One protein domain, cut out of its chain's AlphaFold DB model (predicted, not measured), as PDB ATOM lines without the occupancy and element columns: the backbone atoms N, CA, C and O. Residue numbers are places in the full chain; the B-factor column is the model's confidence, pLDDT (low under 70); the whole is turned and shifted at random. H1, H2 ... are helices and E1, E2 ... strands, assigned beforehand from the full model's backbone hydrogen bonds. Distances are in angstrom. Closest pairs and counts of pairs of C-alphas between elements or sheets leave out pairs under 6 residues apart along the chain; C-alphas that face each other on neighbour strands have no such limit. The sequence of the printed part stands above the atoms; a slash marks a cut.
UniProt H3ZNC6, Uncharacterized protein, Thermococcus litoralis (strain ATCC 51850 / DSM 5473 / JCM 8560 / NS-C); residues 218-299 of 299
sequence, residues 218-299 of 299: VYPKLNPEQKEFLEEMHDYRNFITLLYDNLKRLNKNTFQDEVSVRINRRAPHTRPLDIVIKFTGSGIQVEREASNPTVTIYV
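Overview. This is residues 218 to 299 of the 299 residues of an uncharacterized protein of Thermococcus litoralis (strain ATCC 51850 / DSM 5473 / JCM 8560 / NS-C) (UniProt H3ZNC6). A twisted four-stranded sheet makes a wall, and three helices are strung in an arc along one side of it: H1 by edge strand E3, H3 by edge strand E4, H2 between them. On the other side, residues 288 to 294 cross the sheet from E3 to E4. The printed part has 82 residues, with three named helices and then four named strands; the sheet, E3 E2 E1 E4, is mixed, and so is the class. The whole is compact, with a radius of gyration of the C-alphas of 12.7 A and spans of 35 by 26 by 24 A.

Along the chain. H1, residues 218 to 221, begins at C-alpha 218 (136.229, 149.536, 192.085). H2 is residues 224 to 232, 12.0 A, and H3 residues 236 to 248, 18.1 A. E1 is residues 258 to 264, 19.5 A; E2 residues 273 to 280, 22.3 A; E3 residues 283 to 287, 13.1 A. E4, residues 295 to 298, ends at C-alpha 298 (149.409, 144.441, 205.981).

Arrangement. E1, E2 and E3 form a meander, each strand the antiparallel neighbour of the one before, in two hairpins; N 261 and O 275 are 2.8 A apart, N 285 and O 278 2.9 A. E4 is parallel to E1, with N 297 and O 262 at 2.8 A. H1 is on the sheet at a height of 7.8 A; the closest C-alphas of H1 and E3 are Lys 221 and Val 286, 5.9 A. H2 only just is on the sheet, with 5 pairs of C-alphas within 10 A, and only grazes it. H3 only grazes it too; its closest C-alpha pair with E4 is Asn 246 and Val 295, 7.2 A. H1 and H3 are apart. Every O i to N i+4 pair is within hydrogen-bond range in H2 and H3; H1 is too short for one.

Size, cuts and confidence. The C-alphas farthest apart, of Pro 268 and Gly 281, are 39.0 A apart. The printed part has no cut and no long link. pLDDT is under 70 at residue 234 and residues 266 to 270.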
ATOM      1  N   VAL A 218     136.153 149.930 190.673       93.50
ATOM      2  CA  VAL A 218     136.229 149.536 192.085       93.50
ATOM      3  C   VAL A 218     135.859 150.706 192.993       93.50
ATOM      4  O   VAL A 218     134.844 150.637 193.681       93.50
ATOM      5  N   TYR A 219     136.611 151.810 192.929       91.75
ATOM      6  CA  TYR A 219     136.455 152.980 193.802       91.75
ATOM      7  C   TYR A 219     135.015 153.516 193.915       91.75
ATOM      8  O   TYR A 219     134.553 153.745 195.036       91.75
ATOM      9  N   PRO A 220     134.237 153.659 192.819       92.69
ATOM     10  CA  PRO A 220     132.885 154.210 192.904       92.69
ATOM     11  C   PRO A 220     131.933 153.331 193.723       92.69
ATOM     12  O   PRO A 220     130.971 153.844 194.291       92.69
ATOM     13  N   LYS A 221     132.219 152.025 193.797       93.12
ATOM     14  CA  LYS A 221     131.399 150.999 194.456       93.12
ATOM     15  C   LYS A 221     131.888 150.648 195.860       93.12
ATOM     16  O   LYS A 221     131.251 149.837 196.526       93.12
ATOM     17  N   LEU A 222     132.989 151.251 196.308       89.56
ATOM     18  CA  LEU A 222     133.435 151.130 197.690       89.56
ATOM     19  C   LEU A 222     132.416 151.771 198.634       89.56
ATOM     20  O   LEU A 222     131.786 152.787 198.316       89.56
ATOM     21  N   ASN A 223     132.259 151.165 199.803       87.81
ATOM     22  CA  ASN A 223     131.429 151.697 200.873       87.81
ATOM     23  C   ASN A 223     132.117 152.907 201.561       87.81
ATOM     24  O   ASN A 223     133.298 153.155 201.312       87.81
ATOM     25  N   PRO A 224     131.404 153.674 202.407       87.56
ATOM     26  CA  PRO A 224     131.978 154.844 203.075       87.56
ATOM     27  C   PRO A 224     133.217 154.538 203.927       87.56
ATOM     28  O   PRO A 224     134.210 155.229 203.765       87.56
ATOM     29  N   GLU A 225     133.206 153.472 204.738       83.94
ATOM     30  CA  GLU A 225     134.362 153.070 205.567       83.94
ATOM     31  C   GLU A 225     135.595 152.763 204.703       83.94
ATOM     32  O   GLU A 225     136.716 153.148 205.024       83.94
ATOM     33  N   GLN A 226     135.391 152.094 203.566       85.12
ATOM     34  CA  GLN A 226     136.452 151.793 202.616       85.12
ATOM     35  C   GLN A 226     137.009 153.057 201.965       85.12
ATOM     36  O   GLN A 226     138.209 153.130 201.733       85.12
ATOM     37  N   LYS A 227     136.161 154.043 201.653       86.00
ATOM     38  CA  LYS A 227     136.601 155.321 201.078       86.00
ATOM     39  C   LYS A 227     137.345 156.169 202.100       86.00
ATOM     40  O   LYS A 227     138.431 156.631 201.788       86.00
ATOM     41  N   GLU A 228     136.809 156.284 203.312       83.00
ATOM     42  CA  GLU A 228     137.436 157.000 204.425       83.00
ATOM     43  C   GLU A 228     138.832 156.440 204.710       83.00
ATOM     44  O   GLU A 228     139.798 157.189 204.712       83.00
ATOM     45  N   PHE A 229     138.982 155.111 204.780       81.50
ATOM     46  CA  PHE A 229     140.300 154.481 204.915       81.50
ATOM     47  C   PHE A 229     141.275 154.862 203.784       81.50
ATOM     48  O   PHE A 229     142.460 155.090 204.029       81.50
ATOM     49  N   LEU A 230     140.802 154.925 202.534       80.00
ATOM     50  CA  LEU A 230     141.637 155.324 201.394       80.00
ATOM     51  C   LEU A 230     141.996 156.812 201.400       80.00
ATOM     52  O   LEU A 230     143.043 157.168 200.865       80.00
ATOM     53  N   GLU A 231     141.141 157.659 201.968       77.38
ATOM     54  CA  GLU A 231     141.370 159.096 202.132       77.38
ATOM     55  C   GLU A 231     142.313 159.387 203.316       77.38
ATOM     56  O   GLU A 231     143.176 160.260 203.212       77.38
ATOM     57  N   GLU A 232     142.216 158.615 204.406       73.88
ATOM     58  CA  GLU A 232     143.124 158.647 205.566       73.88
ATOM     59  C   GLU A 232     144.541 158.184 205.215       73.88
ATOM     60  O   GLU A 232     145.531 158.670 205.773       73.88
ATOM     61  N   MET A 233     144.660 157.245 204.273       71.12
ATOM     62  CA  MET A 233     145.932 156.933 203.639       71.12
ATOM     63  C   MET A 233     146.373 158.170 202.842       71.12
ATOM     64  O   MET A 233     146.105 158.271 201.649       71.12
ATOM     65  N   HIS A 234     147.089 159.094 203.496       59.25
ATOM     66  CA  HIS A 234     147.615 160.360 202.952       59.25
ATOM     67  C   HIS A 234     148.363 160.243 201.604       59.25
ATOM     68  O   HIS A 234     148.667 161.257 200.978       59.25
ATOM     69  N   ASP A 235     148.636 159.023 201.134       70.12
ATOM     70  CA  ASP A 235     149.083 158.734 199.781       70.12
ATOM     71  C   ASP A 235     148.292 157.563 199.156       70.12
ATOM     72  O   ASP A 235     148.737 156.411 199.119       70.12
ATOM     73  N   TYR A 236     147.105 157.872 198.623       78.50
ATOM     74  CA  TYR A 236     146.281 156.963 197.811       78.50
ATOM     75  C   TYR A 236     147.096 156.219 196.736       78.50
ATOM     76  O   TYR A 236     146.851 155.041 196.459       78.50
ATOM     77  N   ARG A 237     148.113 156.868 196.146       79.81
ATOM     78  CA  ARG A 237     148.952 156.240 195.115       79.81
ATOM     79  C   ARG A 237     149.816 155.128 195.697       79.81
ATOM     80  O   ARG A 237     149.999 154.113 195.022       79.81
ATOM     81  N   ASN A 238     150.298 155.268 196.930       82.19
ATOM     82  CA  ASN A 238     151.039 154.205 197.611       82.19
ATOM     83  C   ASN A 238     150.145 152.997 197.891       82.19
ATOM     84  O   ASN A 238     150.571 151.865 197.662       82.19
ATOM     85  N   PHE A 239     148.891 153.216 198.293       83.69
ATOM     86  CA  PHE A 239     147.941 152.121 198.487       83.69
ATOM     87  C   PHE A 239     147.635 151.377 197.178       83.69
ATOM     88  O   PHE A 239     147.713 150.149 197.126       83.69
ATOM     89  N   ILE A 240     147.351 152.102 196.091       88.88
ATOM     90  CA  ILE A 240     147.123 151.489 194.772       88.88
ATOM     91  C   ILE A 240     148.364 150.735 194.288       88.88
ATOM     92  O   ILE A 240     148.237 149.648 193.722       88.88
ATOM     93  N   THR A 241     149.558 151.273 194.538       89.31
ATOM     94  CA  THR A 241     150.827 150.605 194.215       89.31
ATOM     95  C   THR A 241     150.973 149.303 194.998       89.31
ATOM     96  O   THR A 241     151.263 148.265 194.409       89.31
ATOM     97  N   LEU A 242     150.672 149.318 196.299       89.06
ATOM     98  CA  LEU A 242     150.710 148.131 197.148       89.06
ATOM     99  C   LEU A 242     149.703 147.063 196.694       89.06
ATOM    100  O   LEU A 242     150.051 145.882 196.618       89.06
ATOM    101  N   LEU A 243     148.471 147.459 196.357       90.12
ATOM    102  CA  LEU A 243     147.473 146.550 195.787       90.12
ATOM    103  C   LEU A 243     147.965 145.933 194.477       90.12
ATOM    104  O   LEU A 243     147.916 144.712 194.314       90.12
ATOM    105  N   TYR A 244     148.453 146.768 193.559       93.19
ATOM    106  CA  TYR A 244     148.975 146.336 192.266       93.19
ATOM    107  C   TYR A 244     150.110 145.322 192.429       93.19
ATOM    108  O   TYR A 244     150.067 144.252 191.821       93.19
ATOM    109  N   ASP A 245     151.094 145.619 193.277       91.94
ATOM    110  CA  ASP A 245     152.274 144.775 193.468       91.94
ATOM    111  C   ASP A 245     151.927 143.396 194.031       91.94
ATOM    112  O   ASP A 245     152.563 142.405 193.662       91.94
ATOM    113  N   ASN A 246     150.906 143.310 194.887       90.88
ATOM    114  CA  ASN A 246     150.426 142.031 195.401       90.88
ATOM    115  C   ASN A 246     149.588 141.271 194.360       90.88
ATOM    116  O   ASN A 246     149.806 140.079 194.149       90.88
ATOM    117  N   LEU A 247     148.665 141.947 193.669       90.81
ATOM    118  CA  LEU A 247     147.768 141.310 192.698       90.81
ATOM    119  C   LEU A 247     148.489 140.859 191.423       90.81
ATOM    120  O   LEU A 247     148.186 139.793 190.891       90.81
ATOM    121  N   LYS A 248     149.479 141.621 190.947       90.62
ATOM    122  CA  LYS A 248     150.265 141.289 189.749       90.62
ATOM    123  C   LYS A 248     151.019 139.963 189.883       90.62
ATOM    124  O   LYS A 248     151.249 139.291 188.879       90.62
ATOM    125  N   ARG A 249     151.432 139.604 191.105       86.56
ATOM    126  CA  ARG A 249     152.198 138.380 191.400       86.56
ATOM    127  C   ARG A 249     151.337 137.121 191.397       86.56
ATOM    128  O   ARG A 249     151.884 136.020 191.379       86.56
ATOM    129  N   LEU A 250     150.015 137.267 191.428       86.00
ATOM    130  CA  LEU A 250     149.105 136.134 191.405       86.00
ATOM    131  C   LEU A 250     149.145 135.420 190.057       86.00
ATOM    132  O   LEU A 250     149.354 136.023 189.001       86.00
ATOM    133  N   ASN A 251     148.889 134.115 190.095       82.25
ATOM    134  CA  ASN A 251     148.728 133.354 188.873       82.25
ATOM    135  C   ASN A 251     147.450 133.812 188.154       82.25
ATOM    136  O   ASN A 251     146.329 133.560 188.589       82.25
ATOM    137  N   LYS A 252     147.635 134.468 187.009       81.38
ATOM    138  CA  LYS A 252     146.557 135.016 186.178       81.38
ATOM    139  C   LYS A 252     145.528 133.968 185.744       81.38
ATOM    140  O   LYS A 252     144.390 134.319 185.455       81.38
ATOM    141  N   ASN A 253     145.916 132.694 185.709       75.06
ATOM    142  CA  ASN A 253     145.049 131.591 185.300       75.06
ATOM    143  C   ASN A 253     144.209 131.010 186.448       75.06
ATOM    144  O   ASN A 253     143.302 130.229 186.182       75.06
ATOM    145  N   THR A 254     144.484 131.373 187.707       73.25
ATOM    146  CA  THR A 254     143.737 130.869 188.875       73.25
ATOM    147  C   THR A 254     142.631 131.811 189.338       73.25
ATOM    148  O   THR A 254     141.937 131.498 190.304       73.25
ATOM    149  N   PHE A 255     142.462 132.965 188.686       78.19
ATOM    150  CA  PHE A 255     141.374 133.879 189.012       78.19
ATOM    151  C   PHE A 255     140.024 133.218 188.716       78.19
ATOM    152  O   PHE A 255     139.731 132.847 187.579       78.19
ATOM    153  N   GLN A 256     139.217 133.055 189.764       82.50
ATOM    154  CA  GLN A 256     137.852 132.554 189.651       82.50
ATOM    155  C   GLN A 256     136.904 133.690 189.229       82.50
ATOM    156  O   GLN A 256     137.306 134.654 188.578       82.50
ATOM    157  N   ASP A 257     135.622 133.583 189.574       87.00
ATOM    158  CA  ASP A 257     134.628 134.638 189.352       87.00
ATOM    159  C   ASP A 257     134.782 135.822 190.335       87.00
ATOM    160  O   ASP A 257     134.080 136.825 190.197       87.00
ATOM    161  N   GLU A 258     135.727 135.751 191.280       89.38
ATOM    162  CA  GLU A 258     136.010 136.805 192.255       89.38
ATOM    163  C   GLU A 258     137.502 136.932 192.607       89.38
ATOM    164  O   GLU A 258     138.273 135.972 192.503       89.38
ATOM    165  N   VAL A 259     137.898 138.134 193.034       89.56
ATOM    166  CA  VAL A 259     139.208 138.450 193.620       89.56
ATOM    167  C   VAL A 259     138.989 139.214 194.915       89.56
ATOM    168  O   VAL A 259     138.486 140.335 194.900       89.56
ATOM    169  N   SER A 260     139.402 138.617 196.025       89.81
ATOM    170  CA  SER A 260     139.188 139.158 197.366       89.81
ATOM    171  C   SER A 260     140.500 139.641 197.970       89.81
ATOM    172  O   SER A 260     141.454 138.871 198.085       89.81
ATOM    173  N   VAL A 261     140.558 140.901 198.387       88.75
ATOM    174  CA  VAL A 261     141.730 141.499 199.033       88.75
ATOM    175  C   VAL A 261     141.380 141.870 200.465       88.75
ATOM    176  O   VAL A 261     140.512 142.707 200.676       88.75
ATOM    177  N   ARG A 262     142.068 141.266 201.433       88.94
ATOM    178  CA  ARG A 262     141.974 141.614 202.853       88.94
ATOM    179  C   ARG A 262     143.095 142.559 203.239       88.94
ATOM    180  O   ARG A 262     144.258 142.284 202.960       88.94
ATOM    181  N   ILE A 263     142.757 143.644 203.916       86.31
ATOM    182  CA  ILE A 263     143.695 144.659 204.387       86.31
ATOM    183  C   ILE A 263     143.658 144.665 205.913       86.31
ATOM    184  O   ILE A 263     142.678 145.077 206.535       86.31
ATOM    185  N   ASN A 264     144.743 144.184 206.513       83.38
ATOM    186  CA  ASN A 264     144.946 144.189 207.952       83.38
ATOM    187  C   ASN A 264     145.613 145.505 208.356       83.38
ATOM    188  O   ASN A 264     146.745 145.783 207.960       83.38
ATOM    189  N   ARG A 265     144.891 146.296 209.152       76.94
ATOM    190  CA  ARG A 265     145.331 147.592 209.678       76.94
ATOM    191  C   ARG A 265     146.207 147.370 210.918       76.94
ATOM    192  O   ARG A 265     145.839 146.577 211.781       76.94
ATOM    193  N   ARG A 266     147.341 148.075 211.047       69.31
ATOM    194  CA  ARG A 266     148.228 147.975 212.234       69.31
ATOM    195  C   ARG A 266     147.576 148.368 213.566       69.31
ATOM    196  O   ARG A 266     148.082 147.973 214.614       69.31
ATOM    197  N   ALA A 267     146.491 149.144 213.557       65.00
ATOM    198  CA  ALA A 267     145.826 149.551 214.790       65.00
ATOM    199  C   ALA A 267     145.039 148.367 215.412       65.00
ATOM    200  O   ALA A 267     144.171 147.785 214.758       65.00
ATOM    201  N   PRO A 268     145.292 148.009 216.687       46.75
ATOM    202  CA  PRO A 268     144.814 146.760 217.297       46.75
ATOM    203  C   PRO A 268     143.288 146.660 217.486       46.75
ATOM    204  O   PRO A 268     142.784 145.583 217.798       46.75
ATOM    205  N   HIS A 269     142.540 147.749 217.284       51.91
ATOM    206  CA  HIS A 269     141.078 147.792 217.441       51.91
ATOM    207  C   HIS A 269     140.307 148.010 216.132       51.91
ATOM    208  O   HIS A 269     139.079 148.080 216.147       51.91
ATOM    209  N   THR A 270     140.993 148.101 214.993       64.69
ATOM    210  CA  THR A 270     140.336 148.295 213.697       64.69
ATOM    211  C   THR A 270     140.062 146.966 213.001       64.69
ATOM    212  O   THR A 270     140.965 146.150 212.829       64.69
ATOM    213  N   ARG A 271     138.812 146.748 212.563       70.56
ATOM    214  CA  ARG A 271     138.425 145.558 211.783       70.56
ATOM    215  C   ARG A 271     139.246 145.475 210.487       70.56
ATOM    216  O   ARG A 271     139.549 146.520 209.911       70.56
ATOM    217  N   PRO A 272     139.613 144.285 209.992       79.38
ATOM    218  CA  PRO A 272     140.196 144.179 208.661       79.38
ATOM    219  C   PRO A 272     139.214 144.716 207.616       79.38
ATOM    220  O   PRO A 272     138.000 144.592 207.775       79.38
ATOM    221  N   LEU A 273     139.747 145.339 206.571       85.25
ATOM    222  CA  LEU A 273     138.965 145.875 205.465       85.25
ATOM    223  C   LEU A 273     139.090 144.915 204.285       85.25
ATOM    224  O   LEU A 273     140.193 144.676 203.801       85.25
ATOM    225  N   ASP A 274     137.970 144.371 203.822       87.62
ATOM    226  CA  ASP A 274     137.945 143.482 202.663       87.62
ATOM    227  C   ASP A 274     137.432 144.242 201.432       87.62
ATOM    228  O   ASP A 274     136.476 145.011 201.515       87.62
ATOM    229  N   ILE A 275     138.062 144.028 200.277       88.81
ATOM    230  CA  ILE A 275     137.597 144.480 198.961       88.81
ATOM    231  C   ILE A 275     137.426 143.237 198.096       88.81
ATOM    232  O   ILE A 275     138.413 142.604 197.720       88.81
ATOM    233  N   VAL A 276     136.186 142.894 197.760       91.12
ATOM    234  CA  VAL A 276     135.884 141.730 196.919       91.12
ATOM    235  C   VAL A 276     135.427 142.195 195.547       91.12
ATOM    236  O   VAL A 276     134.353 142.771 195.417       91.12
ATOM    237  N   ILE A 277     136.230 141.948 194.516       92.50
ATOM    238  CA  ILE A 277     135.927 142.271 193.120       92.50
ATOM    239  C   ILE A 277     135.274 141.046 192.479       92.50
ATOM    240  O   ILE A 277     135.956 140.054 192.235       92.50
ATOM    241  N   LYS A 278     133.975 141.109 192.174       93.31
ATOM    242  CA  LYS A 278     133.237 140.032 191.490       93.31
ATOM    243  C   LYS A 278     133.006 140.349 190.019       93.31
ATOM    244  O   LYS A 278     132.605 141.463 189.675       93.31
ATOM    245  N   PHE A 279     133.201 139.358 189.154       93.75
ATOM    246  CA  PHE A 279     132.973 139.466 187.713       93.75
ATOM    247  C   PHE A 279     131.638 138.821 187.338       93.75
ATOM    248  O   PHE A 279     131.475 137.605 187.423       93.75
ATOM    249  N   THR A 280     130.678 139.625 186.890       91.62
ATOM    250  CA  THR A 280     129.335 139.164 186.519       91.62
ATOM    251  C   THR A 280     129.046 139.450 185.043       91.62
ATOM    252  O   THR A 280     129.807 140.133 184.359       91.62
ATOM    253  N   GLY A 281     127.932 138.929 184.520       85.12
ATOM    254  CA  GLY A 281     127.456 139.287 183.174       85.12
ATOM    255  C   GLY A 281     126.915 140.719 183.062       85.12
ATOM    256  O   GLY A 281     126.718 141.206 181.958       85.12
ATOM    257  N   SER A 282     126.674 141.403 184.187       84.12
ATOM    258  CA  SER A 282     126.220 142.800 184.219       84.12
ATOM    259  C   SER A 282     127.347 143.799 184.500       84.12
ATOM    260  O   SER A 282     127.110 145.007 184.486       84.12
ATOM    261  N   GLY A 283     128.571 143.323 184.751       90.38
ATOM    262  CA  GLY A 283     129.721 144.170 185.030       90.38
ATOM    263  C   GLY A 283     130.612 143.647 186.146       90.38
ATOM    264  O   GLY A 283     130.617 142.473 186.501       90.38
ATOM    265  N   ILE A 284     131.382 144.569 186.714       92.94
ATOM    266  CA  ILE A 284     132.181 144.329 187.916       92.94
ATOM    267  C   ILE A 284     131.364 144.774 189.126       92.94
ATOM    268  O   ILE A 284     130.828 145.884 189.121       92.94
ATOM    269  N   GLN A 285     131.280 143.953 190.162       92.56
ATOM    270  CA  GLN A 285     130.672 144.302 191.445       92.56
ATOM    271  C   GLN A 285     131.745 144.354 192.531       92.56
ATOM    272  O   GLN A 285     132.791 143.720 192.396       92.56
ATOM    273  N   VAL A 286     131.495 145.142 193.579       91.19
ATOM    274  CA  VAL A 286     132.383 145.232 194.741       91.19
ATOM    275  C   VAL A 286     131.593 144.899 195.997       91.19
ATOM    276  O   VAL A 286     130.573 145.534 196.264       91.19
ATOM    277  N   GLU A 287     132.055 143.904 196.746       88.12
ATOM    278  CA  GLU A 287     131.459 143.472 198.010       88.12
ATOM    279  C   GLU A 287     132.396 143.716 199.201       88.12
ATOM    280  O   GLU A 287     133.583 144.015 199.040       88.12
ATOM    281  N   ARG A 288     131.815 143.643 200.407       77.75
ATOM    282  CA  ARG A 288     132.421 144.110 201.664       77.75
ATOM    283  C   ARG A 288     133.130 143.037 202.473       77.75
ATOM    284  O   ARG A 288     133.915 143.396 203.337       77.75
ATOM    285  N   GLU A 289     132.806 141.769 202.261       76.12
ATOM    286  CA  GLU A 289     133.279 140.678 203.111       76.12
ATOM    287  C   GLU A 289     133.803 139.544 202.245       76.12
ATOM    288  O   GLU A 289     133.103 139.032 201.370       76.12
ATOM    289  N   ALA A 290     135.052 139.160 202.493       71.56
ATOM    290  CA  ALA A 290     135.662 138.019 201.843       71.56
ATOM    291  C   ALA A 290     135.518 136.783 202.734       71.56
ATOM    292  O   ALA A 290     136.129 136.711 203.804       71.56
ATOM    293  N   SER A 291     134.793 135.768 202.260       70.44
ATOM    294  CA  SER A 291     134.780 134.458 202.923       70.44
ATOM    295  C   SER A 291     136.170 133.812 202.892       70.44
ATOM    296  O   SER A 291     136.612 133.263 203.895       70.44
ATOM    297  N   ASN A 292     136.886 133.937 201.765       76.88
ATOM    298  CA  ASN A 292     138.262 133.467 201.581       76.88
ATOM    299  C   ASN A 292     139.086 134.532 200.828       76.88
ATOM    300  O   ASN A 292     138.893 134.701 199.621       76.88
ATOM    301  N   PRO A 293     139.990 135.276 201.493       78.69
ATOM    302  CA  PRO A 293     140.775 136.308 200.825       78.69
ATOM    303  C   PRO A 293     141.795 135.691 199.860       78.69
ATOM    304  O   PRO A 293     142.580 134.823 200.234       78.69
ATOM    305  N   THR A 294     141.812 136.175 198.618       81.25
ATOM    306  CA  THR A 294     142.816 135.825 197.601       81.25
ATOM    307  C   THR A 294     144.188 136.386 197.969       81.25
ATOM    308  O   THR A 294     145.211 135.748 197.734       81.25
ATOM    309  N   VAL A 295     144.211 137.585 198.553       85.19
ATOM    310  CA  VAL A 295     145.421 138.262 199.032       85.19
ATOM    311  C   VAL A 295     145.135 138.872 200.389       85.19
ATOM    312  O   VAL A 295     144.067 139.441 200.598       85.19
ATOM    313  N   THR A 296     146.109 138.796 201.294       82.31
ATOM    314  CA  THR A 296     146.107 139.570 202.538       82.31
ATOM    315  C   THR A 296     147.280 140.540 202.532       82.31
ATOM    316  O   THR A 296     148.419 140.133 202.310       82.31
ATOM    317  N   ILE A 297     146.998 141.816 202.769       84.56
ATOM    318  CA  ILE A 297     147.962 142.914 202.798       84.56
ATOM    319  C   ILE A 297     148.001 143.477 204.215       84.56
ATOM    320  O   ILE A 297     146.962 143.631 204.855       84.56
ATOM    321  N   TYR A 298     149.198 143.795 204.692       79.94
ATOM    322  CA  TYR A 298     149.409 144.441 205.981       79.94
ATOM    323  C   TYR A 298     149.827 145.886 205.739       79.94
ATOM    324  O   TYR A 298     150.816 146.124 205.042       79.94
ATOM    325  N   VAL A 299     149.056 146.820 206.295       73.00
ATOM    326  CA  VAL A 299     149.257 148.265 206.141       73.00
ATOM    327  C   VAL A 299     149.481 148.886 207.507       73.00
ATOM    328  O   VAL A 299     148.585 148.780 208.377       73.00
TER     329      VAL A 299